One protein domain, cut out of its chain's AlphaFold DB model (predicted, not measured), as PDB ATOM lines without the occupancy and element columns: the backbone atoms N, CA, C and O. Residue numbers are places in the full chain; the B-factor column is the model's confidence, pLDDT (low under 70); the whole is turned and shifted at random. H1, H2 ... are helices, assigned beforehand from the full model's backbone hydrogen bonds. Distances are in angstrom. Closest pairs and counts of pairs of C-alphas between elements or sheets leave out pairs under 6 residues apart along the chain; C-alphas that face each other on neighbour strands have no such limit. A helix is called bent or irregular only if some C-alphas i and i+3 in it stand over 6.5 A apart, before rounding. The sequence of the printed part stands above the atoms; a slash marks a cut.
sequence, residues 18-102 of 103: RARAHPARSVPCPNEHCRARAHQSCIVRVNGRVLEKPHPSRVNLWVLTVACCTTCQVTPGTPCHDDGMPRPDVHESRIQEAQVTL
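This is residues 18 to 102 of the 103 residues of an uncharacterized protein of Catenulispora sp. 13_1_20CM_3_70_7 (UniProt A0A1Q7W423). Little regular structure is here: two loop lobes, residues 27 to 55 and 67 to 91, lie toward opposite ends of the long axis, with helix H2 between them and H1 and H3 packed on H2. The 85 printed residues have three named helices, H1, H2, H3 in chain order, and no named strand; the class is all helix, with 24 residues in named elements. The whole is compact, radius of gyration of the C-alphas 13.5 A, spanning 41 by 28 by 16 A.

Find C-alpha 23 at (95.768, 120.083, 113.891), where H1, residues 23 to 26, begins; it is neither bent nor irregular, but only just: C-alphas 23 and 26 are 6.0 A apart. H2, residues 56 to 66, runs 15.5 A. H3, residues 92 to 100, runs 12.6 A to C-alpha 100 at (92.276, 130.937, 110.590).

Look at H2: it touches H1, closest C-alphas Ala 24 and Trp 62, 5.2 A. H2 touches H3, closest C-alphas Val 63 and Ala 98, 5.6 A, at a steep tilt of 65 degrees, the same way. H1 and H3 are apart. In H2 and H3 every O i to N i+4 pair is within hydrogen-bond range; H1 is too short for one.

The farthest C-alphas, Asn 47 and Gln 73, are 40.9 A apart. Both links are long, and the printed part has no cut. Residues 18, 19 and 102 have pLDDT under 70.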
ATOM      1  N   ARG A  18     103.133 116.308 108.546       67.81
ATOM      2  CA  ARG A  18     102.468 117.054 109.625       67.81
ATOM      3  C   ARG A  18     101.324 117.927 109.114       67.81
ATOM      4  O   ARG A  18     100.265 117.902 109.722       67.81
ATOM      5  N   ALA A  19     101.501 118.618 107.990       65.44
ATOM      6  CA  ALA A  19     100.473 119.469 107.387       65.44
ATOM      7  C   ALA A  19      99.230 118.678 106.935       65.44
ATOM      8  O   ALA A  19      98.118 119.189 106.971       65.44
ATOM      9  N   ARG A  20      99.397 117.403 106.554       71.06
ATOM     10  CA  ARG A  20      98.278 116.489 106.264       71.06
ATOM     11  C   ARG A  20      97.526 116.016 107.510       71.06
ATOM     12  O   ARG A  20      96.426 115.481 107.390       71.06
ATOM     13  N   ALA A  21      98.125 116.126 108.693       77.00
ATOM     14  CA  ALA A  21      97.497 115.695 109.928       77.00
ATOM     15  C   ALA A  21      96.566 116.795 110.450       77.00
ATOM     16  O   ALA A  21      96.949 117.957 110.520       77.00
ATOM     17  N   HIS A  22      95.355 116.416 110.868       83.62
ATOM     18  CA  HIS A  22      94.428 117.373 111.468       83.62
ATOM     19  C   HIS A  22      95.076 118.033 112.704       83.62
ATOM     20  O   HIS A  22      95.553 117.302 113.583       83.62
ATOM     21  N   PRO A  23      95.053 119.370 112.832       84.94
ATOM     22  CA  PRO A  23      95.768 120.083 113.891       84.94
ATOM     23  C   PRO A  23      95.328 119.701 115.302       84.94
ATOM     24  O   PRO A  23      96.171 119.542 116.180       84.94
ATOM     25  N   ALA A  24      94.039 119.401 115.497       87.62
ATOM     26  CA  ALA A  24      93.514 118.835 116.745       87.62
ATOM     27  C   ALA A  24      94.196 117.537 117.228       87.62
ATOM     28  O   ALA A  24      93.928 117.073 118.334       87.62
ATOM     29  N   ARG A  25      95.082 116.912 116.439       88.25
ATOM     30  CA  ARG A  25      95.920 115.806 116.921       88.25
ATOM     31  C   ARG A  25      97.013 116.263 117.892       88.25
ATOM     32  O   ARG A  25      97.576 115.403 118.560       88.25
ATOM     33  N   SER A  26      97.313 117.556 118.014       87.31
ATOM     34  CA  SER A  26      98.277 118.074 118.998       87.31
ATOM     35  C   SER A  26      97.848 117.817 120.449       87.31
ATOM     36  O   SER A  26      98.691 117.508 121.285       87.31
ATOM     37  N   VAL A  27      96.543 117.853 120.737       90.00
ATOM     38  CA  VAL A  27      95.985 117.582 122.074       90.00
ATOM     39  C   VAL A  27      95.613 116.106 122.236       90.00
ATOM     40  O   VAL A  27      95.286 115.458 121.237       90.00
ATOM     41  N   PRO A  28      95.644 115.523 123.448       91.56
ATOM     42  CA  PRO A  28      95.105 114.184 123.690       91.56
ATOM     43  C   PRO A  28      93.582 114.148 123.491       91.56
ATOM     44  O   PRO A  28      92.889 115.147 123.658       91.56
ATOM     45  N   CYS A  29      93.044 112.989 123.111       91.69
ATOM     46  CA  CYS A  29      91.607 112.808 122.932       91.69
ATOM     47  C   CYS A  29      90.909 112.676 124.300       91.69
ATOM     48  O   CYS A  29      91.170 111.686 124.985       91.69
ATOM     49  N   PRO A  30      89.984 113.586 124.668       89.31
ATOM     50  CA  PRO A  30      89.295 113.532 125.961       89.31
ATOM     51  C   PRO A  30      88.207 112.451 126.021       89.31
ATOM     52  O   PRO A  30      87.746 112.102 127.099       89.31
ATOM     53  N   ASN A  31      87.795 111.893 124.875       88.00
ATOM     54  CA  ASN A  31      86.810 110.812 124.842       88.00
ATOM     55  C   ASN A  31      87.351 109.558 125.553       88.00
ATOM     56  O   ASN A  31      88.378 109.004 125.143       88.00
ATOM     57  N   GLU A  32      86.630 109.090 126.573       86.50
ATOM     58  CA  GLU A  32      87.029 107.979 127.443       86.50
ATOM     59  C   GLU A  32      87.191 106.639 126.728       86.50
ATOM     60  O   GLU A  32      88.027 105.815 127.110       86.50
ATOM     61  N   HIS A  33      86.428 106.424 125.660       86.94
ATOM     62  CA  HIS A  33      86.526 105.205 124.875       86.94
ATOM     63  C   HIS A  33      87.749 105.229 123.958       86.94
ATOM     64  O   HIS A  33      88.267 104.171 123.624       86.94
ATOM     65  N   CYS A  34      88.259 106.404 123.586       88.38
ATOM     66  CA  CYS A  34      89.404 106.516 122.688       88.38
ATOM     67  C   CYS A  34      90.731 106.720 123.431       88.38
ATOM     68  O   CYS A  34      91.677 105.978 123.187       88.38
ATOM     69  N   ARG A  35      90.819 107.742 124.298       85.75
ATOM     70  CA  ARG A  35      92.030 108.149 125.046       85.75
ATOM     71  C   ARG A  35      93.327 108.206 124.207       85.75
ATOM     72  O   ARG A  35      94.423 108.021 124.732       85.75
ATOM     73  N   ALA A  36      93.220 108.476 122.900       90.25
ATOM     74  CA  ALA A  36      94.373 108.605 122.007       90.25
ATOM     75  C   ALA A  36      95.313 109.728 122.479       90.25
ATOM     76  O   ALA A  36      94.858 110.833 122.789       90.25
ATOM     77  N   ARG A  37      96.624 109.461 122.505       89.62
ATOM     78  CA  ARG A  37      97.633 110.435 122.950       89.62
ATOM     79  C   ARG A  37      97.823 111.565 121.928       89.62
ATOM     80  O   ARG A  37      97.342 111.495 120.789       89.62
ATOM     81  N   ALA A  38      98.560 112.602 122.326       88.00
ATOM     82  CA  ALA A  38      99.045 113.625 121.402       88.00
ATOM     83  C   ALA A  38      99.747 112.974 120.194       88.00
ATOM     84  O   ALA A  38     100.451 111.972 120.323       88.00
ATOM     85  N   HIS A  39      99.489 113.515 119.008       85.44
ATOM     86  CA  HIS A  39      99.925 113.052 117.688       85.44
ATOM     87  C   HIS A  39      99.434 111.662 117.242       85.44
ATOM     88  O   HIS A  39      99.657 111.290 116.091       85.44
ATOM     89  N   GLN A  40      98.710 110.915 118.081       87.38
ATOM     90  CA  GLN A  40      98.069 109.663 117.674       87.38
ATOM     91  C   GLN A  40      96.721 109.915 116.998       87.38
ATOM     92  O   GLN A  40      95.974 110.823 117.376       87.38
ATOM     93  N   SER A  41      96.380 109.088 116.011       89.56
ATOM     94  CA  SER A  41      95.051 109.091 115.400       89.56
ATOM     95  C   SER A  41      93.998 108.594 116.388       89.56
ATOM     96  O   SER A  41      94.271 107.746 117.235       89.56
ATOM     97  N   CYS A  42      92.778 109.116 116.277       91.56
ATOM     98  CA  CYS A  42      91.655 108.563 117.021       91.56
ATOM     99  C   CYS A  42      91.302 107.173 116.477       91.56
ATOM    100  O   CYS A  42      91.345 106.945 115.267       91.56
ATOM    101  N   ILE A  43      90.946 106.268 117.382       91.56
ATOM    102  CA  ILE A  43      90.536 104.901 117.067       91.56
ATOM    103  C   ILE A  43      89.169 104.613 117.675       91.56
ATOM    104  O   ILE A  43      88.835 105.140 118.740       91.56
ATOM    105  N   VAL A  44      88.400 103.756 117.014       89.50
ATOM    106  CA  VAL A  44      87.181 103.173 117.572       89.50
ATOM    107  C   VAL A  44      87.583 101.963 118.413       89.50
ATOM    108  O   VAL A  44      88.148 101.008 117.894       89.50
ATOM    109  N   ARG A  45      87.315 101.992 119.722       84.12
ATOM    110  CA  ARG A  45      87.795 100.957 120.661       84.12
ATOM    111  C   ARG A  45      87.271  99.556 120.359       84.12
ATOM    112  O   ARG A  45      87.998  98.593 120.558       84.12
ATOM    113  N   VAL A  46      86.027  99.460 119.892       85.75
ATOM    114  CA  VAL A  46      85.327  98.183 119.672       85.75
ATOM    115  C   VAL A  46      86.015  97.330 118.602       85.75
ATOM    116  O   VAL A  46      86.085  96.117 118.733       85.75
ATOM    117  N   ASN A  47      86.534  97.958 117.549       87.31
ATOM    118  CA  ASN A  47      87.055  97.285 116.355       87.31
ATOM    119  C   ASN A  47      88.453  97.777 115.937       87.31
ATOM    120  O   ASN A  47      88.963  97.374 114.898       87.31
ATOM    121  N   GLY A  48      89.081  98.662 116.717       85.50
ATOM    122  CA  GLY A  48      90.434  99.174 116.479       85.50
ATOM    123  C   GLY A  48      90.583 100.059 115.237       85.50
ATOM    124  O   GLY A  48      91.700 100.436 114.882       85.50
ATOM    125  N   ARG A  49      89.482 100.406 114.557       89.81
ATOM    126  CA  ARG A  49      89.531 101.151 113.296       89.81
ATOM    127  C   ARG A  49      90.023 102.578 113.526       89.81
ATOM    128  O   ARG A  49      89.498 103.291 114.381       89.81
ATOM    129  N   VAL A  50      90.984 103.006 112.710       90.00
ATOM    130  CA  VAL A  50      91.460 104.393 112.682       90.00
ATOM    131  C   VAL A  50      90.403 105.285 112.041       90.00
ATOM    132  O   VAL A  50      89.910 105.003 110.947       90.00
ATOM    133  N   LEU A  51      90.068 106.374 112.724       88.12
ATOM    134  CA  LEU A  51      89.175 107.394 112.202       88.12
ATOM    135  C   LEU A  51      89.941 108.351 111.287       88.12
ATOM    136  O   LEU A  51      91.041 108.808 111.612       88.12
ATOM    137  N   GLU A  52      89.328 108.682 110.153       85.81
ATOM    138  CA  GLU A  52      89.859 109.668 109.210       85.81
ATOM    139  C   GLU A  52      89.931 111.054 109.864       85.81
ATOM    140  O   GLU A  52      90.979 111.707 109.868       85.81
ATOM    141  N   LYS A  53      88.834 111.448 110.522       87.00
ATOM    142  CA  LYS A  53      88.715 112.691 111.286       87.00
ATOM    143  C   LYS A  53      88.832 112.417 112.793       87.00
ATOM    144  O   LYS A  53      88.351 111.389 113.267       87.00
ATOM    145  N   PRO A  54      89.485 113.300 113.571       90.19
ATOM    146  CA  PRO A  54      89.503 113.179 115.028       90.19
ATOM    147  C   PRO A  54      88.087 113.291 115.616       90.19
ATOM    148  O   PRO A  54      87.198 113.873 115.001       90.19
ATOM    149  N   HIS A  55      87.886 112.760 116.827       90.69
ATOM    150  CA  HIS A  55      86.609 112.903 117.534       90.69
ATOM    151  C   HIS A  55      86.238 114.385 117.736       90.69
ATOM    152  O   HIS A  55      87.131 115.171 118.074       90.69
ATOM    153  N   PRO A  56      84.943 114.754 117.651       89.25
ATOM    154  CA  PRO A  56      84.483 116.127 117.880       89.25
ATOM    155  C   PRO A  56      84.965 116.699 119.216       89.25
ATOM    156  O   PRO A  56      85.507 117.795 119.256       89.25
ATOM    157  N   SER A  57      84.923 115.909 120.295       89.56
ATOM    158  CA  SER A  57      85.401 116.328 121.622       89.56
ATOM    159  C   SER A  57      86.883 116.724 121.634       89.56
ATOM    160  O   SER A  57      87.291 117.601 122.389       89.56
ATOM    161  N   ARG A  58      87.710 116.088 120.793       92.50
ATOM    162  CA  ARG A  58      89.133 116.430 120.653       92.50
ATOM    163  C   ARG A  58      89.314 117.731 119.877       92.50
ATOM    164  O   ARG A  58      90.183 118.522 120.229       92.50
ATOM    165  N   VAL A  59      88.503 117.946 118.840       90.94
ATOM    166  CA  VAL A  59      88.478 119.212 118.097       90.94
ATOM    167  C   VAL A  59      88.044 120.345 119.020       90.94
ATOM    168  O   VAL A  59      88.753 121.339 119.085       90.94
ATOM    169  N   ASN A  60      86.980 120.162 119.805       90.69
ATOM    170  CA  ASN A  60      86.505 121.158 120.769       90.69
ATOM    171  C   ASN A  60      87.593 121.526 121.785       90.69
ATOM    172  O   ASN A  60      87.853 122.707 121.996       90.69
ATOM    173  N   LEU A  61      88.273 120.528 122.365       91.19
ATOM    174  CA  LEU A  61      89.374 120.764 123.301       91.19
ATOM    175  C   LEU A  61      90.517 121.544 122.643       91.19
ATOM    176  O   LEU A  61      91.024 122.502 123.215       91.19
ATOM    177  N   TRP A  62      90.905 121.155 121.429       91.50
ATOM    178  CA  TRP A  62      91.938 121.864 120.683       91.50
ATOM    179  C   TRP A  62      91.541 123.322 120.401       91.50
ATOM    180  O   TRP A  62      92.294 124.227 120.751       91.50
ATOM    181  N   VAL A  63      90.350 123.557 119.845       93.19
ATOM    182  CA  VAL A  63      89.805 124.895 119.554       93.19
ATOM    183  C   VAL A  63      89.783 125.765 120.813       93.19
ATOM    184  O   VAL A  63      90.207 126.920 120.779       93.19
ATOM    185  N   LEU A  64      89.359 125.194 121.943       91.69
ATOM    186  CA  LEU A  64      89.367 125.865 123.239       91.69
ATOM    187  C   LEU A  64      90.782 126.300 123.647       91.69
ATOM    188  O   LEU A  64      90.951 127.393 124.178       91.69
ATOM    189  N   THR A  65      91.806 125.496 123.366       90.19
ATOM    190  CA  THR A  65      93.194 125.813 123.746       90.19
ATOM    191  C   THR A  65      93.913 126.806 122.836       90.19
ATOM    192  O   THR A  65      94.880 127.408 123.292       90.19
ATOM    193  N   VAL A  66      93.485 126.986 121.581       90.25
ATOM    194  CA  VAL A  66      94.247 127.793 120.606       90.25
ATOM    195  C   VAL A  66      93.569 129.089 120.179       90.25
ATOM    196  O   VAL A  66      94.268 130.013 119.782       90.25
ATOM    197  N   ALA A  67      92.239 129.172 120.252       91.56
ATOM    198  CA  ALA A  67      91.489 130.287 119.684       91.56
ATOM    199  C   ALA A  67      90.671 131.047 120.727       91.56
ATOM    200  O   ALA A  67      90.218 130.476 121.728       91.56
ATOM    201  N   CYS A  68      90.447 132.330 120.450       91.12
ATOM    202  CA  CYS A  68      89.495 133.172 121.168       91.12
ATOM    203  C   CYS A  68      88.081 132.944 120.618       91.12
ATOM    204  O   CYS A  68      87.906 132.693 119.428       91.12
ATOM    205  N   CYS A  69      87.059 133.037 121.470       92.00
ATOM    206  CA  CYS A  69      85.673 133.040 121.002       92.00
ATOM    207  C   CYS A  69      85.231 134.482 120.757       92.00
ATOM    208  O   CYS A  69      85.166 135.248 121.711       92.00
ATOM    209  N   THR A  70      84.885 134.854 119.526       88.81
ATOM    210  CA  THR A  70      84.393 136.208 119.209       88.81
ATOM    211  C   THR A  70      82.958 136.452 119.683       88.81
ATOM    212  O   THR A  70      82.598 137.593 119.953       88.81
ATOM    213  N   THR A  71      82.159 135.394 119.860       89.94
ATOM    214  CA  THR A  71      80.784 135.474 120.385       89.94
ATOM    215  C   THR A  71      80.764 135.819 121.874       89.94
ATOM    216  O   THR A  71      80.073 136.742 122.285       89.94
ATOM    217  N   CYS A  72      81.549 135.102 122.683       89.25
ATOM    218  CA  CYS A  72      81.637 135.340 124.130       89.25
ATOM    219  C   CYS A  72      82.741 136.336 124.511       89.25
ATOM    220  O   CYS A  72      82.839 136.713 125.672       89.25
ATOM    221  N   GLN A  73      83.619 136.691 123.566       88.88
ATOM    222  CA  GLN A  73      84.842 137.478 123.786       88.88
ATOM    223  C   GLN A  73      85.790 136.867 124.837       88.88
ATOM    224  O   GLN A  73      86.465 137.578 125.579       88.88
ATOM    225  N   VAL A  74      85.867 135.531 124.899       89.19
ATOM    226  CA  VAL A  74      86.722 134.815 125.863       89.19
ATOM    227  C   VAL A  74      88.049 134.361 125.255       89.19
ATOM    228  O   VAL A  74      88.123 133.976 124.083       89.19
ATOM    229  N   THR A  75      89.092 134.351 126.084       89.94
ATOM    230  CA  THR A  75      90.460 133.939 125.732       89.94
ATOM    231  C   THR A  75      90.606 132.416 125.560       89.94
ATOM    232  O   THR A  75      89.743 131.642 126.004       89.94
ATOM    233  N   PRO A  76      91.710 131.938 124.947       91.75
ATOM    234  CA  PRO A  76      92.065 130.522 124.933       91.75
ATOM    235  C   PRO A  76      92.122 129.949 126.356       91.75
ATOM    236  O   PRO A  76      92.578 130.618 127.280       91.75
ATOM    237  N   GLY A  77      91.628 128.727 126.545       87.62
ATOM    238  CA  GLY A  77      91.526 128.071 127.854       87.62
ATOM    239  C   GLY A  77      90.192 128.288 128.576       87.62
ATOM    240  O   GLY A  77      89.783 127.430 129.354       87.62
ATOM    241  N   THR A  78      89.475 129.375 128.287       89.56
ATOM    242  CA  THR A  78      88.186 129.671 128.931       89.56
ATOM    243  C   THR A  78      87.047 128.955 128.200       89.56
ATOM    244  O   THR A  78      86.956 129.092 126.975       89.56
ATOM    245  N   PRO A  79      86.171 128.195 128.887       89.31
ATOM    246  CA  PRO A  79      85.026 127.547 128.251       89.31
ATOM    247  C   PRO A  79      84.064 128.581 127.657       89.31
ATOM    248  O   PRO A  79      83.957 129.707 128.139       89.31
ATOM    249  N   CYS A  80      83.375 128.193 126.586       91.38
ATOM    250  CA  CYS A  80      82.326 129.031 126.018       91.38
ATOM    251  C   CYS A  80      81.105 129.035 126.944       91.38
ATOM    252  O   CYS A  80      80.874 128.068 127.674       91.38
ATOM    253  N   HIS A  81      80.326 130.110 126.900       91.50
ATOM    254  CA  HIS A  81      79.119 130.249 127.704       91.50
ATOM    255  C   HIS A  81      77.991 130.897 126.904       91.50
ATOM    256  O   HIS A  81      78.240 131.768 126.069       91.50
ATOM    257  N   ASP A  82      76.760 130.511 127.208       89.44
ATOM    258  CA  ASP A  82      75.539 131.140 126.709       89.44
ATOM    259  C   ASP A  82      74.867 131.829 127.907       89.44
ATOM    260  O   ASP A  82      74.629 131.190 128.930       89.44
ATOM    261  N   ASP A  83      74.677 133.151 127.839       84.50
ATOM    262  CA  ASP A  83      74.075 133.966 128.916       84.50
ATOM    263  C   ASP A  83      74.700 133.762 130.315       84.50
ATOM    264  O   ASP A  83      74.032 133.785 131.347       84.50
ATOM    265  N   GLY A  84      76.019 133.544 130.355       83.69
ATOM    266  CA  GLY A  84      76.779 133.311 131.589       83.69
ATOM    267  C   GLY A  84      76.789 131.857 132.075       83.69
ATOM    268  O   GLY A  84      77.509 131.548 133.024       83.69
ATOM    269  N   MET A  85      76.073 130.946 131.411       86.75
ATOM    270  CA  MET A  85      76.102 129.516 131.718       86.75
ATOM    271  C   MET A  85      77.126 128.776 130.853       86.75
ATOM    272  O   MET A  85      77.103 128.912 129.627       86.75
ATOM    273  N   PRO A  86      78.026 127.972 131.450       86.31
ATOM    274  CA  PRO A  86      79.046 127.256 130.702       86.31
ATOM    275  C   PRO A  86      78.416 126.199 129.795       86.31
ATOM    276  O   PRO A  86      77.558 125.417 130.207       86.31
ATOM    277  N   ARG A  87      78.905 126.147 128.560       88.19
ATOM    278  CA  ARG A  87      78.477 125.199 127.538       88.19
ATOM    279  C   ARG A  87      79.512 124.080 127.384       88.19
ATOM    280  O   ARG A  87      80.712 124.359 127.430       88.19
ATOM    281  N   PRO A  88      79.090 122.821 127.165       80.62
ATOM    282  CA  PRO A  88      80.025 121.721 126.907       80.62
ATOM    283  C   PRO A  88      80.752 121.854 125.557       80.62
ATOM    284  O   PRO A  88      81.885 121.394 125.408       80.62
ATOM    285  N   ASP A  89      80.118 122.495 124.578       86.00
ATOM    286  CA  ASP A  89      80.649 122.702 123.234       86.00
ATOM    287  C   ASP A  89      81.207 124.118 123.039       86.00
ATOM    288  O   ASP A  89      80.805 125.068 123.705       86.00
ATOM    289  N   VAL A  90      82.093 124.293 122.060       90.00
ATOM    290  CA  VAL A  90      82.628 125.611 121.665       90.00
ATOM    291  C   VAL A  90      81.756 126.250 120.585       90.00
ATOM    292  O   VAL A  90      81.255 125.524 119.728       90.00
ATOM    293  N   HIS A  91      81.545 127.573 120.604       91.31
ATOM    294  CA  HIS A  91      80.803 128.260 119.531       91.31
ATOM    295  C   HIS A  91      81.486 128.088 118.173       91.31
ATOM    296  O   HIS A  91      82.713 128.014 118.087       91.31
ATOM    297  N   GLU A  92      80.687 128.079 117.105       90.25
ATOM    298  CA  GLU A  92      81.186 127.919 115.734       90.25
ATOM    299  C   GLU A  92      82.196 129.009 115.355       90.25
ATOM    300  O   GLU A  92      83.229 128.706 114.761       90.25
ATOM    301  N   SER A  93      81.976 130.250 115.796       90.12
ATOM    302  CA  SER A  93      82.915 131.351 115.562       90.12
ATOM    303  C   SER A  93      84.308 131.062 116.129       90.12
ATOM    304  O   SER A  93      85.310 131.368 115.495       90.12
ATOM    305  N   ARG A  94      84.407 130.380 117.278       92.50
ATOM    306  CA  ARG A  94      85.703 129.960 117.838       92.50
ATOM    307  C   ARG A  94      86.376 128.881 116.988       92.50
ATOM    308  O   ARG A  94      87.598 128.853 116.875       92.50
ATOM    309  N   ILE A  95      85.587 127.978 116.400       89.88
ATOM    310  CA  ILE A  95      86.089 126.943 115.485       89.88
ATOM    311  C   ILE A  95      86.672 127.601 114.231       89.88
ATOM    312  O   ILE A  95      87.751 127.207 113.793       89.88
ATOM    313  N   GLN A  96      85.988 128.608 113.683       89.25
ATOM    314  CA  GLN A  96      86.463 129.384 112.535       89.25
ATOM    315  C   GLN A  96      87.777 130.107 112.863       89.25
ATOM    316  O   GLN A  96      88.756 129.939 112.139       89.25
ATOM    317  N   GLU A  97      87.857 130.790 114.007       89.19
ATOM    318  CA  GLU A  97      89.092 131.446 114.468       89.19
ATOM    319  C   GLU A  97      90.259 130.460 114.623       89.19
ATOM    320  O   GLU A  97      91.390 130.745 114.225       89.19
ATOM    321  N   ALA A  98      90.001 129.257 115.144       87.94
ATOM    322  CA  ALA A  98      91.022 128.217 115.258       87.94
ATOM    323  C   ALA A  98      91.524 127.718 113.895       87.94
ATOM    324  O   ALA A  98      92.684 127.322 113.780       87.94
ATOM    325  N   GLN A  99      90.666 127.718 112.871       84.81
ATOM    326  CA  GLN A  99      91.062 127.381 111.503       84.81
ATOM    327  C   GLN A  99      91.902 128.499 110.880       84.81
ATOM    328  O   GLN A  99      92.925 128.194 110.275       84.81
ATOM    329  N   VAL A 100      91.524 129.766 111.082       83.38
ATOM    330  CA  VAL A 100      92.276 130.937 110.590       83.38
ATOM    331  C   VAL A 100      93.648 131.043 111.253       83.38
ATOM    332  O   VAL A 100      94.634 131.272 110.571       83.38
ATOM    333  N   THR A 101      93.743 130.795 112.562       77.81
ATOM    334  CA  THR A 101      95.016 130.836 113.313       77.81
ATOM    335  C   THR A 101      96.046 129.817 112.798       77.81
ATOM    336  O   THR A 101      97.238 129.928 113.081       77.81
ATOM    337  N   LEU A 102      95.597 128.798 112.064       69.38
ATOM    338  CA  LEU A 102      96.442 127.759 111.482       69.38
ATOM    339  C   LEU A 102      96.598 127.831 109.961       69.38
ATOM    340  O   LEU A 102      97.356 127.016 109.423       69.38
TER     341      LEU A 102